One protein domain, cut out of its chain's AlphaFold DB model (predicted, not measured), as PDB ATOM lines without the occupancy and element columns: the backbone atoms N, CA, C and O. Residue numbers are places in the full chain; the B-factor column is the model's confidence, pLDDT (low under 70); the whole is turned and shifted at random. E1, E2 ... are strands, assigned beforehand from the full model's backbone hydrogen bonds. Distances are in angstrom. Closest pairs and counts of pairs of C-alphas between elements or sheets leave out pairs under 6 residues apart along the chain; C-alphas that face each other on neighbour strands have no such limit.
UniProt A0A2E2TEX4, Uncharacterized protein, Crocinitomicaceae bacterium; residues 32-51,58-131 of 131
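What this domain is: This is residues 32 to 51 and 58 to 131 of the 131 residues of an uncharacterized protein of Crocinitomicaceae bacterium (UniProt A0A2E2TEX4). What is the main shape? One strongly twisted sheet of six antiparallel strands, in the order E1, E2, E3, E6, E7, E8, makes the body, and the small E4-E5 hairpin bridges between the turn of the E1-E2 hairpin and edge strand E8. Two long stretches without a named element, residues 58 to 75 and 113 to 127, make much of the rest. What are its make-up and size? The printed part has 94 residues, with no named helix and eight named strands, E1 to E8 in order along the chain; the class is all strand, though these hold 42 residues, under half. It is compact, with a radius of gyration of the C-alphas of 13.2 A, and its outline is elongated, with spans of 41 by 25 by 25 A.

Where its parts are: Where are the strands of the large sheet? E1 is residues 32 to 38, 19.7 A long, and begins at C-alpha 32 (51.180, 22.599, 78.229); E2 is residues 41 to 48, 23.2 A. E3 is residues 76 to 80, 13.7 A; E6 is residues 94 to 101, 22.8 A, with C-alpha 94 at (51.051, 40.626, 83.908). E7 is residues 108 to 112, 12.7 A, and E8 is residues 128 to 130, ending at C-alpha 130 (63.878, 39.557, 88.661). Where are the other two strands? E4 is residues 84 to 86 and E5 is residues 89 to 91.

How they stand to each other: How are the sheet's inner strands paired? E3 and E6 are antiparallel at 143 degrees, with N 96 and O 78 within hydrogen-bond range at 2.8 A. E2 and E3 are antiparallel at 168 degrees, with N 44 and O 79 2.8 A apart; E6 and E7, a hairpin at 148 degrees, have N 99 and O 110 at 2.9 A. What stands at the edges? E1 and E2 form a hairpin at 160 degrees, with N 34 and O 45 at 2.9 A. E7 and E8 form a hairpin at 120 degrees, with N 111 and O 130 at 2.8 A; E6, E7 and E8 are a meander, each strand the antiparallel neighbour of the one before. How does the small hairpin stand? E4 and E5 are antiparallel at 131 degrees, with N 86 and O 89 at 2.8 A. The closest C-alphas of E1 and E4 are those of Ile 38 and Ile 84, 7.4 A; those of E5 and E8 are Lys 89 and Leu 130, 7.7 A.

The domain as a whole: How far does it reach? The two C-alphas farthest apart are those of Glu 40 and Asp 60, 40.7 A. Where is it broken or uncertain? Residues 52 to 57 are not printed, and C-alphas 51 and 58 are 13.4 A apart across the cut. The link from E7 to E8 is long, with 15 residues, of which residues 120 to 121 are under 70 in pLDDT.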
ATOM      1  N   LYS A  32      51.954  22.932  77.039       95.38
ATOM      2  CA  LYS A  32      51.180  22.599  78.229       95.38
ATOM      3  C   LYS A  32      51.011  23.836  79.092       95.38
ATOM      4  O   LYS A  32      51.827  24.757  79.035       95.38
ATOM      5  N   THR A  33      49.980  23.789  79.919       96.81
ATOM      6  CA  THR A  33      49.644  24.846  80.862       96.81
ATOM      7  C   THR A  33      49.425  24.238  82.241       96.81
ATOM      8  O   THR A  33      48.996  23.088  82.372       96.81
ATOM      9  N   THR A  34      49.785  24.980  83.277       96.94
ATOM     10  CA  THR A  34      49.491  24.656  84.671       96.94
ATOM     11  C   THR A  34      49.006  25.920  85.352       96.94
ATOM     12  O   THR A  34      49.626  26.970  85.207       96.94
ATOM     13  N   GLU A  35      47.895  25.807  86.063       97.75
ATOM     14  CA  GLU A  35      47.192  26.925  86.682       97.75
ATOM     15  C   GLU A  35      47.147  26.718  88.192       97.75
ATOM     16  O   GLU A  35      47.040  25.586  88.675       97.75
ATOM     17  N   ALA A  36      47.265  27.809  88.935       97.06
ATOM     18  CA  ALA A  36      47.161  27.825  90.383       97.06
ATOM     19  C   ALA A  36      46.604  29.166  90.857       97.06
ATOM     20  O   ALA A  36      46.760  30.186  90.192       97.06
ATOM     21  N   THR A  37      46.017  29.176  92.048       97.38
ATOM     22  CA  THR A  37      45.590  30.406  92.718       97.38
ATOM     23  C   THR A  37      46.523  30.687  93.894       97.38
ATOM     24  O   THR A  37      46.742  29.817  94.737       97.38
ATOM     25  N   ILE A  38      47.085  31.896  93.952       94.50
ATOM     26  CA  ILE A  38      47.924  32.390  95.050       94.50
ATOM     27  C   ILE A  38      47.203  33.578  95.690       94.50
ATOM     28  O   ILE A  38      47.134  34.662  95.112       94.50
ATOM     29  N   GLY A  39      46.650  33.375  96.888       93.56
ATOM     30  CA  GLY A  39      45.750  34.356  97.498       93.56
ATOM     31  C   GLY A  39      44.497  34.532  96.637       93.56
ATOM     32  O   GLY A  39      43.758  33.574  96.438       93.56
ATOM     33  N   GLU A  40      44.292  35.737  96.108       95.31
ATOM     34  CA  GLU A  40      43.207  36.066  95.167       95.31
ATOM     35  C   GLU A  40      43.676  36.107  93.701       95.31
ATOM     36  O   GLU A  40      42.882  36.345  92.796       95.31
ATOM     37  N   SER A  41      44.973  35.901  93.450       97.25
ATOM     38  CA  SER A  41      45.554  35.984  92.109       97.25
ATOM     39  C   SER A  41      45.562  34.619  91.432       97.25
ATOM     40  O   SER A  41      46.076  33.645  91.983       97.25
ATOM     41  N   GLU A  42      45.052  34.552  90.210       98.12
ATOM     42  CA  GLU A  42      45.226  33.407  89.322       98.12
ATOM     43  C   GLU A  42      46.604  33.499  88.668       98.12
ATOM     44  O   GLU A  42      47.060  34.582  88.288       98.12
ATOM     45  N   VAL A  43      47.294  32.368  88.583       97.88
ATOM     46  CA  VAL A  43      48.635  32.246  88.022       97.88
ATOM     47  C   VAL A  43      48.649  31.107  87.019       97.88
ATOM     48  O   VAL A  43      48.336  29.967  87.356       97.88
ATOM     49  N   THR A  44      49.095  31.408  85.807       98.25
ATOM     50  CA  THR A  44      49.160  30.472  84.692       98.25
ATOM     51  C   THR A  44      50.597  30.349  84.215       98.25
ATOM     52  O   THR A  44      51.211  31.324  83.783       98.25
ATOM     53  N   ILE A  45      51.140  29.134  84.247       96.94
ATOM     54  CA  ILE A  45      52.443  28.809  83.667       96.94
ATOM     55  C   ILE A  45      52.221  28.054  82.364       96.94
ATOM     56  O   ILE A  45      51.661  26.959  82.366       96.94
ATOM     57  N   THR A  46      52.694  28.613  81.251       96.50
ATOM     58  CA  THR A  46      52.646  27.955  79.936       96.50
ATOM     59  C   THR A  46      54.053  27.579  79.501       96.50
ATOM     60  O   THR A  46      54.943  28.425  79.478       96.50
ATOM     61  N   TYR A  47      54.259  26.315  79.139       95.31
ATOM     62  CA  TYR A  47      55.568  25.780  78.778       95.31
ATOM     63  C   TYR A  47      55.460  24.750  77.658       95.31
ATOM     64  O   TYR A  47      54.523  23.955  77.574       95.31
ATOM     65  N   SER A  48      56.469  24.714  76.797       93.25
ATOM     66  CA  SER A  48      56.627  23.647  75.813       93.25
ATOM     67  C   SER A  48      57.328  22.463  76.489       93.25
ATOM     68  O   SER A  48      58.470  22.598  76.918       93.25
ATOM     69  N   SER A  49      56.645  21.315  76.598       91.38
ATOM     70  CA  SER A  49      57.001  20.158  77.444       91.38
ATOM     71  C   SER A  49      57.845  19.108  76.694       91.38
ATOM     72  O   SER A  49      57.271  18.195  76.091       91.38
ATOM     73  N   PRO A  50      59.194  19.163  76.704       88.00
ATOM     74  CA  PRO A  50      60.017  18.152  76.049       88.00
ATOM     75  C   PRO A  50      60.006  16.816  76.798       88.00
ATOM     76  O   PRO A  50      59.965  16.765  78.023       88.00
ATOM     77  N   SER A  51      60.155  15.718  76.060       88.06
ATOM     78  CA  SER A  51      60.530  14.421  76.637       88.06
ATOM     79  C   SER A  51      62.043  14.207  76.542       88.06
ATOM     80  O   SER A  51      62.668  14.592  75.546       88.06
ATOM     81  N   PHE A  58      71.317  17.885  80.797       92.81
ATOM     82  CA  PHE A  58      72.246  18.887  81.307       92.81
ATOM     83  C   PHE A  58      73.680  18.515  80.940       92.81
ATOM     84  O   PHE A  58      74.065  17.356  81.073       92.81
ATOM     85  N   GLY A  59      74.439  19.484  80.433       90.81
ATOM     86  CA  GLY A  59      75.798  19.279  79.920       90.81
ATOM     87  C   GLY A  59      75.876  18.843  78.451       90.81
ATOM     88  O   GLY A  59      76.974  18.790  77.908       90.81
ATOM     89  N   ASP A  60      74.741  18.578  77.793       91.50
ATOM     90  CA  ASP A  60      74.672  18.282  76.351       91.50
ATOM     91  C   ASP A  60      73.591  19.141  75.677       91.50
ATOM     92  O   ASP A  60      73.879  20.191  75.101       91.50
ATOM     93  N   LEU A  61      72.314  18.769  75.820       90.62
ATOM     94  CA  LEU A  61      71.210  19.508  75.197       90.62
ATOM     95  C   LEU A  61      70.985  20.900  75.814       90.62
ATOM     96  O   LEU A  61      70.578  21.839  75.126       90.62
ATOM     97  N   VAL A  62      71.181  21.002  77.126       93.06
ATOM     98  CA  VAL A  62      71.131  22.225  77.920       93.06
ATOM     99  C   VAL A  62      72.528  22.438  78.479       93.06
ATOM    100  O   VAL A  62      72.986  21.673  79.329       93.06
ATOM    101  N   ALA A  63      73.208  23.467  77.984       93.94
ATOM    102  CA  ALA A  63      74.524  23.837  78.479       93.94
ATOM    103  C   ALA A  63      74.431  24.322  79.934       93.94
ATOM    104  O   ALA A  63      73.553  25.121  80.268       93.94
ATOM    105  N   MET A  64      75.347  23.841  80.776       96.12
ATOM    106  CA  MET A  64      75.536  24.355  82.133       96.12
ATOM    107  C   MET A  64      76.092  25.781  82.076       96.12
ATOM    108  O   MET A  64      76.746  26.160  81.101       96.12
ATOM    109  N   ASP A  65      75.778  26.581  83.092       94.75
ATOM    110  CA  ASP A  65      76.219  27.970  83.262       94.75
ATOM    111  C   ASP A  65      75.829  28.900  82.098       94.75
ATOM    112  O   ASP A  65      76.440  29.945  81.853       94.75
ATOM    113  N   LYS A  66      74.785  28.521  81.351       93.06
ATOM    114  CA  LYS A  66      74.236  29.285  80.229       93.06
ATOM    115  C   LYS A  66      72.736  29.470  80.367       93.06
ATOM    116  O   LYS A  66      72.028  28.632  80.913       93.06
ATOM    117  N   ILE A  67      72.254  30.580  79.817       93.88
ATOM    118  CA  ILE A  67      70.832  30.902  79.806       93.88
ATOM    119  C   ILE A  67      70.039  29.840  79.032       93.88
ATOM    120  O   ILE A  67      70.360  29.466  77.901       93.88
ATOM    121  N   TRP A  68      68.962  29.369  79.643       94.31
ATOM    122  CA  TRP A  68      68.040  28.399  79.087       94.31
ATOM    123  C   TRP A  68      66.606  28.891  79.255       94.31
ATOM    124  O   TRP A  68      66.211  29.418  80.285       94.31
ATOM    125  N   ARG A  69      65.785  28.674  78.231       93.88
ATOM    126  CA  ARG A  69      64.360  29.046  78.186       93.88
ATOM    127  C   ARG A  69      63.435  28.198  79.067       93.88
ATOM    128  O   ARG A  69      62.222  28.255  78.900       93.88
ATOM    129  N   THR A  70      64.012  27.355  79.927       93.88
ATOM    130  CA  THR A  70      63.286  26.504  80.886       93.88
ATOM    131  C   THR A  70      62.193  25.664  80.217       93.88
ATOM    132  O   THR A  70      61.056  25.600  80.675       93.88
ATOM    133  N   GLY A  71      62.519  25.065  79.070       92.25
ATOM    134  CA  GLY A  71      61.571  24.374  78.200       92.25
ATOM    135  C   GLY A  71      62.162  24.058  76.825       92.25
ATOM    136  O   GLY A  71      63.383  24.079  76.620       92.25
ATOM    137  N   ALA A  72      61.294  23.763  75.859       90.12
ATOM    138  CA  ALA A  72      61.654  23.570  74.451       90.12
ATOM    139  C   ALA A  72      60.964  24.604  73.555       90.12
ATOM    140  O   ALA A  72      59.956  25.145  73.946       90.12
ATOM    141  N   ASN A  73      61.466  24.846  72.339       87.19
ATOM    142  CA  ASN A  73      60.877  25.814  71.394       87.19
ATOM    143  C   ASN A  73      60.610  27.200  72.021       87.19
ATOM    144  O   ASN A  73      61.574  27.930  72.233       87.19
ATOM    145  N   GLU A  74      59.358  27.539  72.324       89.31
ATOM    146  CA  GLU A  74      58.929  28.762  73.007       89.31
ATOM    147  C   GLU A  74      59.441  28.831  74.460       89.31
ATOM    148  O   GLU A  74      59.576  27.810  75.141       89.31
ATOM    149  N   ALA A  75      59.755  30.036  74.934       91.31
ATOM    150  CA  ALA A  75      60.119  30.265  76.323       91.31
ATOM    151  C   ALA A  75      58.933  29.980  77.244       91.31
ATOM    152  O   ALA A  75      57.782  30.283  76.922       91.31
ATOM    153  N   THR A  76      59.223  29.397  78.404       95.62
ATOM    154  CA  THR A  76      58.215  29.228  79.448       95.62
ATOM    155  C   THR A  76      57.740  30.599  79.913       95.62
ATOM    156  O   THR A  76      58.547  31.507  80.091       95.62
ATOM    157  N   THR A  77      56.434  30.760  80.100       96.31
ATOM    158  CA  THR A  77      55.829  32.014  80.558       96.31
ATOM    159  C   THR A  77      55.099  31.820  81.870       96.31
ATOM    160  O   THR A  77      54.573  30.741  82.134       96.31
ATOM    161  N   ILE A  78      55.070  32.882  82.667       96.50
ATOM    162  CA  ILE A  78      54.221  33.036  83.843       96.50
ATOM    163  C   ILE A  78      53.327  34.246  83.628       96.50
ATOM    164  O   ILE A  78      53.797  35.320  83.259       96.50
ATOM    165  N   GLU A  79      52.038  34.053  83.838       97.88
ATOM    166  CA  GLU A  79      51.024  35.092  83.776       97.88
ATOM    167  C   GLU A  79      50.291  35.126  85.105       97.88
ATOM    168  O   GLU A  79      49.939  34.069  85.621       97.88
ATOM    169  N   SER A  80      50.085  36.311  85.673       97.69
ATOM    170  CA  SER A  80      49.278  36.459  86.878       97.69
ATOM    171  C   SER A  80      48.259  37.579  86.748       97.69
ATOM    172  O   SER A  80      48.575  38.646  86.216       97.69
ATOM    173  N   SER A  81      47.048  37.330  87.255       98.06
ATOM    174  CA  SER A  81      45.964  38.313  87.292       98.06
ATOM    175  C   SER A  81      46.163  39.402  88.352       98.06
ATOM    176  O   SER A  81      45.532  40.454  88.262       98.06
ATOM    177  N   GLY A  82      47.052  39.180  89.324       97.31
ATOM    178  CA  GLY A  82      47.354  40.114  90.404       97.31
ATOM    179  C   GLY A  82      48.841  40.137  90.758       97.31
ATOM    180  O   GLY A  82      49.658  39.427  90.172       97.31
ATOM    181  N   ASP A  83      49.202  41.002  91.704       97.00
ATOM    182  CA  ASP A  83      50.573  41.086  92.200       97.00
ATOM    183  C   ASP A  83      50.893  39.854  93.060       97.00
ATOM    184  O   ASP A  83      50.181  39.546  94.016       97.00
ATOM    185  N   ILE A  84      52.002  39.177  92.759       96.00
ATOM    186  CA  ILE A  84      52.453  37.979  93.480       96.00
ATOM    187  C   ILE A  84      53.880  38.142  94.006       96.00
ATOM    188  O   ILE A  84      54.605  39.062  93.634       96.00
ATOM    189  N   MET A  85      54.305  37.235  94.885       94.50
ATOM    190  CA  MET A  85      55.681  37.184  95.384       94.50
ATOM    191  C   MET A  85      56.450  36.048  94.709       94.50
ATOM    192  O   MET A  85      56.031  34.893  94.761       94.50
ATOM    193  N   VAL A  86      57.607  36.361  94.125       91.69
ATOM    194  CA  VAL A  86      58.516  35.393  93.496       91.69
ATOM    195  C   VAL A  86      59.920  35.610  94.052       91.69
ATOM    196  O   VAL A  86      60.482  36.698  93.939       91.69
ATOM    197  N   GLY A  87      60.487  34.591  94.705       88.38
ATOM    198  CA  GLY A  87      61.838  34.673  95.281       88.38
ATOM    199  C   GLY A  87      62.012  35.794  96.317       88.38
ATOM    200  O   GLY A  87      63.071  36.409  96.385       88.38
ATOM    201  N   GLY A  88      60.958  36.114  97.079       90.75
ATOM    202  CA  GLY A  88      60.969  37.202  98.066       90.75
ATOM    203  C   GLY A  88      60.834  38.613  97.479       90.75
ATOM    204  O   GLY A  88      60.853  39.582  98.233       90.75
ATOM    205  N   LYS A  89      60.657  38.747  96.160       91.31
ATOM    206  CA  LYS A  89      60.422  40.023  95.473       91.31
ATOM    207  C   LYS A  89      58.989  40.079  94.932       91.31
ATOM    208  O   LYS A  89      58.425  39.049  94.567       91.31
ATOM    209  N   SER A  90      58.407  41.274  94.877       94.19
ATOM    210  CA  SER A  90      57.084  41.477  94.276       94.19
ATOM    211  C   SER A  90      57.186  41.437  92.750       94.19
ATOM    212  O   SER A  90      58.037  42.104  92.161       94.19
ATOM    213  N   LEU A  91      56.319  40.647  92.126       95.00
ATOM    214  CA  LEU A  91      56.082  40.593  90.693       95.00
ATOM    215  C   LEU A  91      54.702  41.184  90.429       95.00
ATOM    216  O   LEU A  91      53.710  40.704  90.976       95.00
ATOM    217  N   LYS A  92      54.650  42.240  89.616       96.81
ATOM    218  CA  LYS A  92      53.382  42.871  89.251       96.81
ATOM    219  C   LYS A  92      52.519  41.942  88.404       96.81
ATOM    220  O   LYS A  92      53.046  41.080  87.704       96.81
ATOM    221  N   ALA A  93      51.207  42.152  88.460       97.25
ATOM    222  CA  ALA A  93      50.271  41.505  87.549       97.25
ATOM    223  C   ALA A  93      50.722  41.684  86.090       97.25
ATOM    224  O   ALA A  93      51.158  42.768  85.683       97.25
ATOM    225  N   GLY A  94      50.607  40.626  85.295       96.50
ATOM    226  CA  GLY A  94      51.051  40.626  83.908       96.50
ATOM    227  C   GLY A  94      51.665  39.305  83.477       96.50
ATOM    228  O   GLY A  94      51.626  38.307  84.197       96.50
ATOM    229  N   LYS A  95      52.236  39.315  82.271       96.88
ATOM    230  CA  LYS A  95      52.827  38.147  81.619       96.88
ATOM    231  C   LYS A  95      54.320  38.347  81.400       96.88
ATOM    232  O   LYS A  95      54.745  39.351  80.836       96.88
ATOM    233  N   TYR A  96      55.101  37.350  81.790       95.38
ATOM    234  CA  TYR A  96      56.558  37.372  81.776       95.38
ATOM    235  C   TYR A  96      57.101  36.066  81.203       95.38
ATOM    236  O   TYR A  96      56.431  35.034  81.253       95.38
ATOM    237  N   SER A  97      58.322  36.091  80.672       95.25
ATOM    238  CA  SER A  97      59.057  34.869  80.336       95.25
ATOM    239  C   SER A  97      59.965  34.445  81.490       95.25
ATOM    240  O   SER A  97      60.444  35.271  82.270       95.25
ATOM    241  N   ILE A  98      60.186  33.137  81.599       95.19
ATOM    242  CA  ILE A  98      61.049  32.505  82.590       95.19
ATOM    243  C   ILE A  98      62.268  31.930  81.882       95.19
ATOM    244  O   ILE A  98      62.168  31.021  81.052       95.19
ATOM    245  N   PHE A  99      63.438  32.387  82.304       95.31
ATOM    246  CA  PHE A  99      64.711  31.778  81.960       95.31
ATOM    247  C   PHE A  99      65.373  31.185  83.197       95.31
ATOM    248  O   PHE A  99      65.082  31.559  84.330       95.31
ATOM    249  N   THR A 100      66.271  30.240  82.972       96.00
ATOM    250  CA  THR A 100      67.089  29.630  84.012       96.00
ATOM    251  C   THR A 100      68.541  29.581  83.577       96.00
ATOM    252  O   THR A 100      68.833  29.456  82.391       96.00
ATOM    253  N   ILE A 101      69.454  29.676  84.535       95.62
ATOM    254  CA  ILE A 101      70.862  29.330  84.347       95.62
ATOM    255  C   ILE A 101      71.115  28.122  85.251       95.62
ATOM    256  O   ILE A 101      71.136  28.292  86.476       95.62
ATOM    257  N   PRO A 102      71.213  26.904  84.691       96.06
ATOM    258  CA  PRO A 102      71.515  25.718  85.468       96.06
ATOM    259  C   PRO A 102      72.999  25.707  85.829       96.06
ATOM    260  O   PRO A 102      73.845  25.880  84.956       96.06
ATOM    261  N   ALA A 103      73.305  25.463  87.097       95.06
ATOM    262  CA  ALA A 103      74.655  25.174  87.574       95.06
ATOM    263  C   ALA A 103      74.608  23.935  88.477       95.06
ATOM    264  O   ALA A 103      73.519  23.494  88.861       95.06
ATOM    265  N   GLU A 104      75.768  23.355  88.788       91.75
ATOM    266  CA  GLU A 104      75.849  22.127  89.595       91.75
ATOM    267  C   GLU A 104      75.248  22.322  90.994       91.75
ATOM    268  O   GLU A 104      74.420  21.521  91.422       91.75
ATOM    269  N   ASP A 105      75.588  23.433  91.655       92.62
ATOM    270  CA  ASP A 105      75.167  23.692  93.036       92.62
ATOM    271  C   ASP A 105      73.868  24.497  93.138       92.62
ATOM    272  O   ASP A 105      73.029  24.255  94.009       92.62
ATOM    273  N   LYS A 106      73.705  25.513  92.278       93.94
ATOM    274  CA  LYS A 106      72.596  26.466  92.378       93.94
ATOM    275  C   LYS A 106      72.094  26.900  91.018       93.94
ATOM    276  O   LYS A 106      72.845  27.379  90.180       93.94
ATOM    277  N   TRP A 107      70.785  26.835  90.849       94.62
ATOM    278  CA  TRP A 107      70.128  27.366  89.669       94.62
ATOM    279  C   TRP A 107      69.700  28.809  89.894       94.62
ATOM    280  O   TRP A 107      69.165  29.155  90.950       94.62
ATOM    281  N   THR A 108      69.891  29.640  88.877       94.75
ATOM    282  CA  THR A 108      69.341  30.997  88.850       94.75
ATOM    283  C   THR A 108      68.053  30.980  88.045       94.75
ATOM    284  O   THR A 108      68.046  30.491  86.917       94.75
ATOM    285  N   VAL A 109      66.970  31.509  88.611       94.88
ATOM    286  CA  VAL A 109      65.690  31.707  87.917       94.88
ATOM    287  C   VAL A 109      65.554  33.186  87.596       94.88
ATOM    288  O   VAL A 109      65.734  34.030  88.468       94.88
ATOM    289  N   ILE A 110      65.227  33.488  86.346       94.69
ATOM    290  CA  ILE A 110      65.168  34.840  85.806       94.69
ATOM    291  C   ILE A 110      63.766  35.078  85.256       94.69
ATOM    292  O   ILE A 110      63.285  34.313  84.419       94.69
ATOM    293  N   ILE A 111      63.133  36.165  85.688       94.81
ATOM    294  CA  ILE A 111      61.866  36.660  85.146       94.81
ATOM    295  C   ILE A 111      62.176  37.828  84.218       94.81
ATOM    296  O   ILE A 111      62.817  38.792  84.635       94.81
ATOM    297  N   ASN A 112      61.734  37.755  82.966       93.56
ATOM    298  CA  ASN A 112      61.991  38.770  81.947       93.56
ATOM    299  C   ASN A 112      60.673  39.365  81.426       93.56
ATOM    300  O   ASN A 112      59.691  38.648  81.222       93.56
ATOM    301  N   SER A 113      60.637  40.683  81.221       90.31
ATOM    302  CA  SER A 113      59.414  41.406  80.838       90.31
ATOM    303  C   SER A 113      58.939  41.123  79.410       90.31
ATOM    304  O   SER A 113      57.826  41.492  79.050       90.31
ATOM    305  N   VAL A 114      59.769  40.506  78.565       86.88
ATOM    306  CA  VAL A 114      59.389  40.132  77.199       86.88
ATOM    307  C   VAL A 114      58.875  38.695  77.204       86.88
ATOM    308  O   VAL A 114      59.661  37.751  77.234       86.88
ATOM    309  N   SER A 115      57.555  38.513  77.179       81.44
ATOM    310  CA  SER A 115      56.924  37.196  77.348       81.44
ATOM    311  C   SER A 115      56.938  36.304  76.105       81.44
ATOM    312  O   SER A 115      57.027  35.088  76.238       81.44
ATOM    313  N   ASP A 116      56.830  36.873  74.902       79.50
ATOM    314  CA  ASP A 116      56.765  36.094  73.659       79.50
ATOM    315  C   ASP A 116      58.153  35.946  73.031       79.50
ATOM    316  O   ASP A 116      58.650  36.834  72.329       79.50
ATOM    317  N   GLN A 117      58.811  34.825  73.329       77.19
ATOM    318  CA  GLN A 117      60.129  34.516  72.792       77.19
ATOM    319  C   GLN A 117      60.238  33.059  72.355       77.19
ATOM    320  O   GLN A 117      59.867  32.135  73.077       77.19
ATOM    321  N   TRP A 118      60.821  32.849  71.176       75.00
ATOM    322  CA  TRP A 118      61.267  31.532  70.737       75.00
ATOM    323  C   TRP A 118      62.745  31.348  71.073       75.00
ATOM    324  O   TRP A 118      63.587  32.176  70.715       75.00
ATOM    325  N   GLY A 119      63.082  30.244  71.733       72.31
ATOM    326  CA  GLY A 119      64.440  30.010  72.197       72.31
ATOM    327  C   GLY A 119      64.829  30.920  73.369       72.31
ATOM    328  O   GLY A 119      63.981  31.425  74.094       72.31
ATOM    329  N   ALA A 120      66.138  31.121  73.536       69.69
ATOM    330  CA  ALA A 120      66.707  32.194  74.363       69.69
ATOM    331  C   ALA A 120      67.449  33.236  73.499       69.69
ATOM    332  O   ALA A 120      68.235  34.026  74.000       69.69
ATOM    333  N   TYR A 121      67.224  33.234  72.179       69.69
ATOM    334  CA  TYR A 121      67.972  34.067  71.225       69.69
ATOM    335  C   TYR A 121      67.640  35.556  71.323       69.69
ATOM    336  O   TYR A 121      68.457  36.392  70.960       69.69
ATOM    337  N   LYS A 122      66.426  35.874  71.781       70.38
ATOM    338  CA  LYS A 122      65.956  37.243  72.023       70.38
ATOM    339  C   LYS A 122      66.074  37.639  73.497       70.38
ATOM    340  O   LYS A 122      65.482  38.637  73.905       70.38
ATOM    341  N   TYR A 123      66.784  36.839  74.294       77.81
ATOM    342  CA  TYR A 123      67.051  37.189  75.678       77.81
ATOM    343  C   TYR A 123      67.871  38.480  75.713       77.81
ATOM    344  O   TYR A 123      68.891  38.602  75.038       77.81
ATOM    345  N   ASP A 124      67.389  39.435  76.496       80.00
ATOM    346  CA  ASP A 124      68.021  40.725  76.723       80.00
ATOM    347  C   ASP A 124      68.119  40.917  78.237       80.00
ATOM    348  O   ASP A 124      67.100  40.978  78.936       80.00
ATOM    349  N   GLU A 125      69.353  40.974  78.738       82.56
ATOM    350  CA  GLU A 125      69.658  41.151  80.159       82.56
ATOM    351  C   GLU A 125      69.076  42.459  80.712       82.56
ATOM    352  O   GLU A 125      68.670  42.510  81.871       82.56
ATOM    353  N   SER A 126      68.918  43.494  79.879       81.31
ATOM    354  CA  SER A 126      68.293  44.762  80.288       81.31
ATOM    355  C   SER A 126      66.789  44.644  80.562       81.31
ATOM    356  O   SER A 126      66.185  45.555  81.128       81.31
ATOM    357  N   LYS A 127      66.167  43.529  80.158       86.00
ATOM    358  CA  LYS A 127      64.742  43.228  80.373       86.00
ATOM    359  C   LYS A 127      64.504  42.288  81.551       86.00
ATOM    360  O   LYS A 127      63.369  41.858  81.772       86.00
ATOM    361  N   VAL A 128      65.555  41.956  82.304       85.81
ATOM    362  CA  VAL A 128      65.434  41.191  83.544       85.81
ATOM    363  C   VAL A 128      64.637  42.009  84.551       85.81
ATOM    364  O   VAL A 128      65.044  43.087  84.974       85.81
ATOM    365  N   TYR A 129      63.481  41.470  84.921       81.56
ATOM    366  CA  TYR A 129      62.626  42.019  85.958       81.56
ATOM    367  C   TYR A 129      63.069  41.503  87.333       81.56
ATOM    368  O   TYR A 129      63.224  42.289  88.263       81.56
ATOM    369  N   LEU A 130      63.341  40.195  87.451       81.19
ATOM    370  CA  LEU A 130      63.878  39.557  88.661       81.19
ATOM    371  C   LEU A 130      64.952  38.533  88.285       81.19
ATOM    372  O   LEU A 130      64.793  37.803  87.309       81.19
ATOM    373  N   GLY A 131      66.006  38.466  89.095       71.56
ATOM    374  CA  GLY A 131      67.085  37.480  89.057       71.56
ATOM    375  C   GLY A 131      67.758  37.372  90.416       71.56
ATOM    376  O   GLY A 131      67.470  38.244  91.286       71.56
TER     377      GLY A 131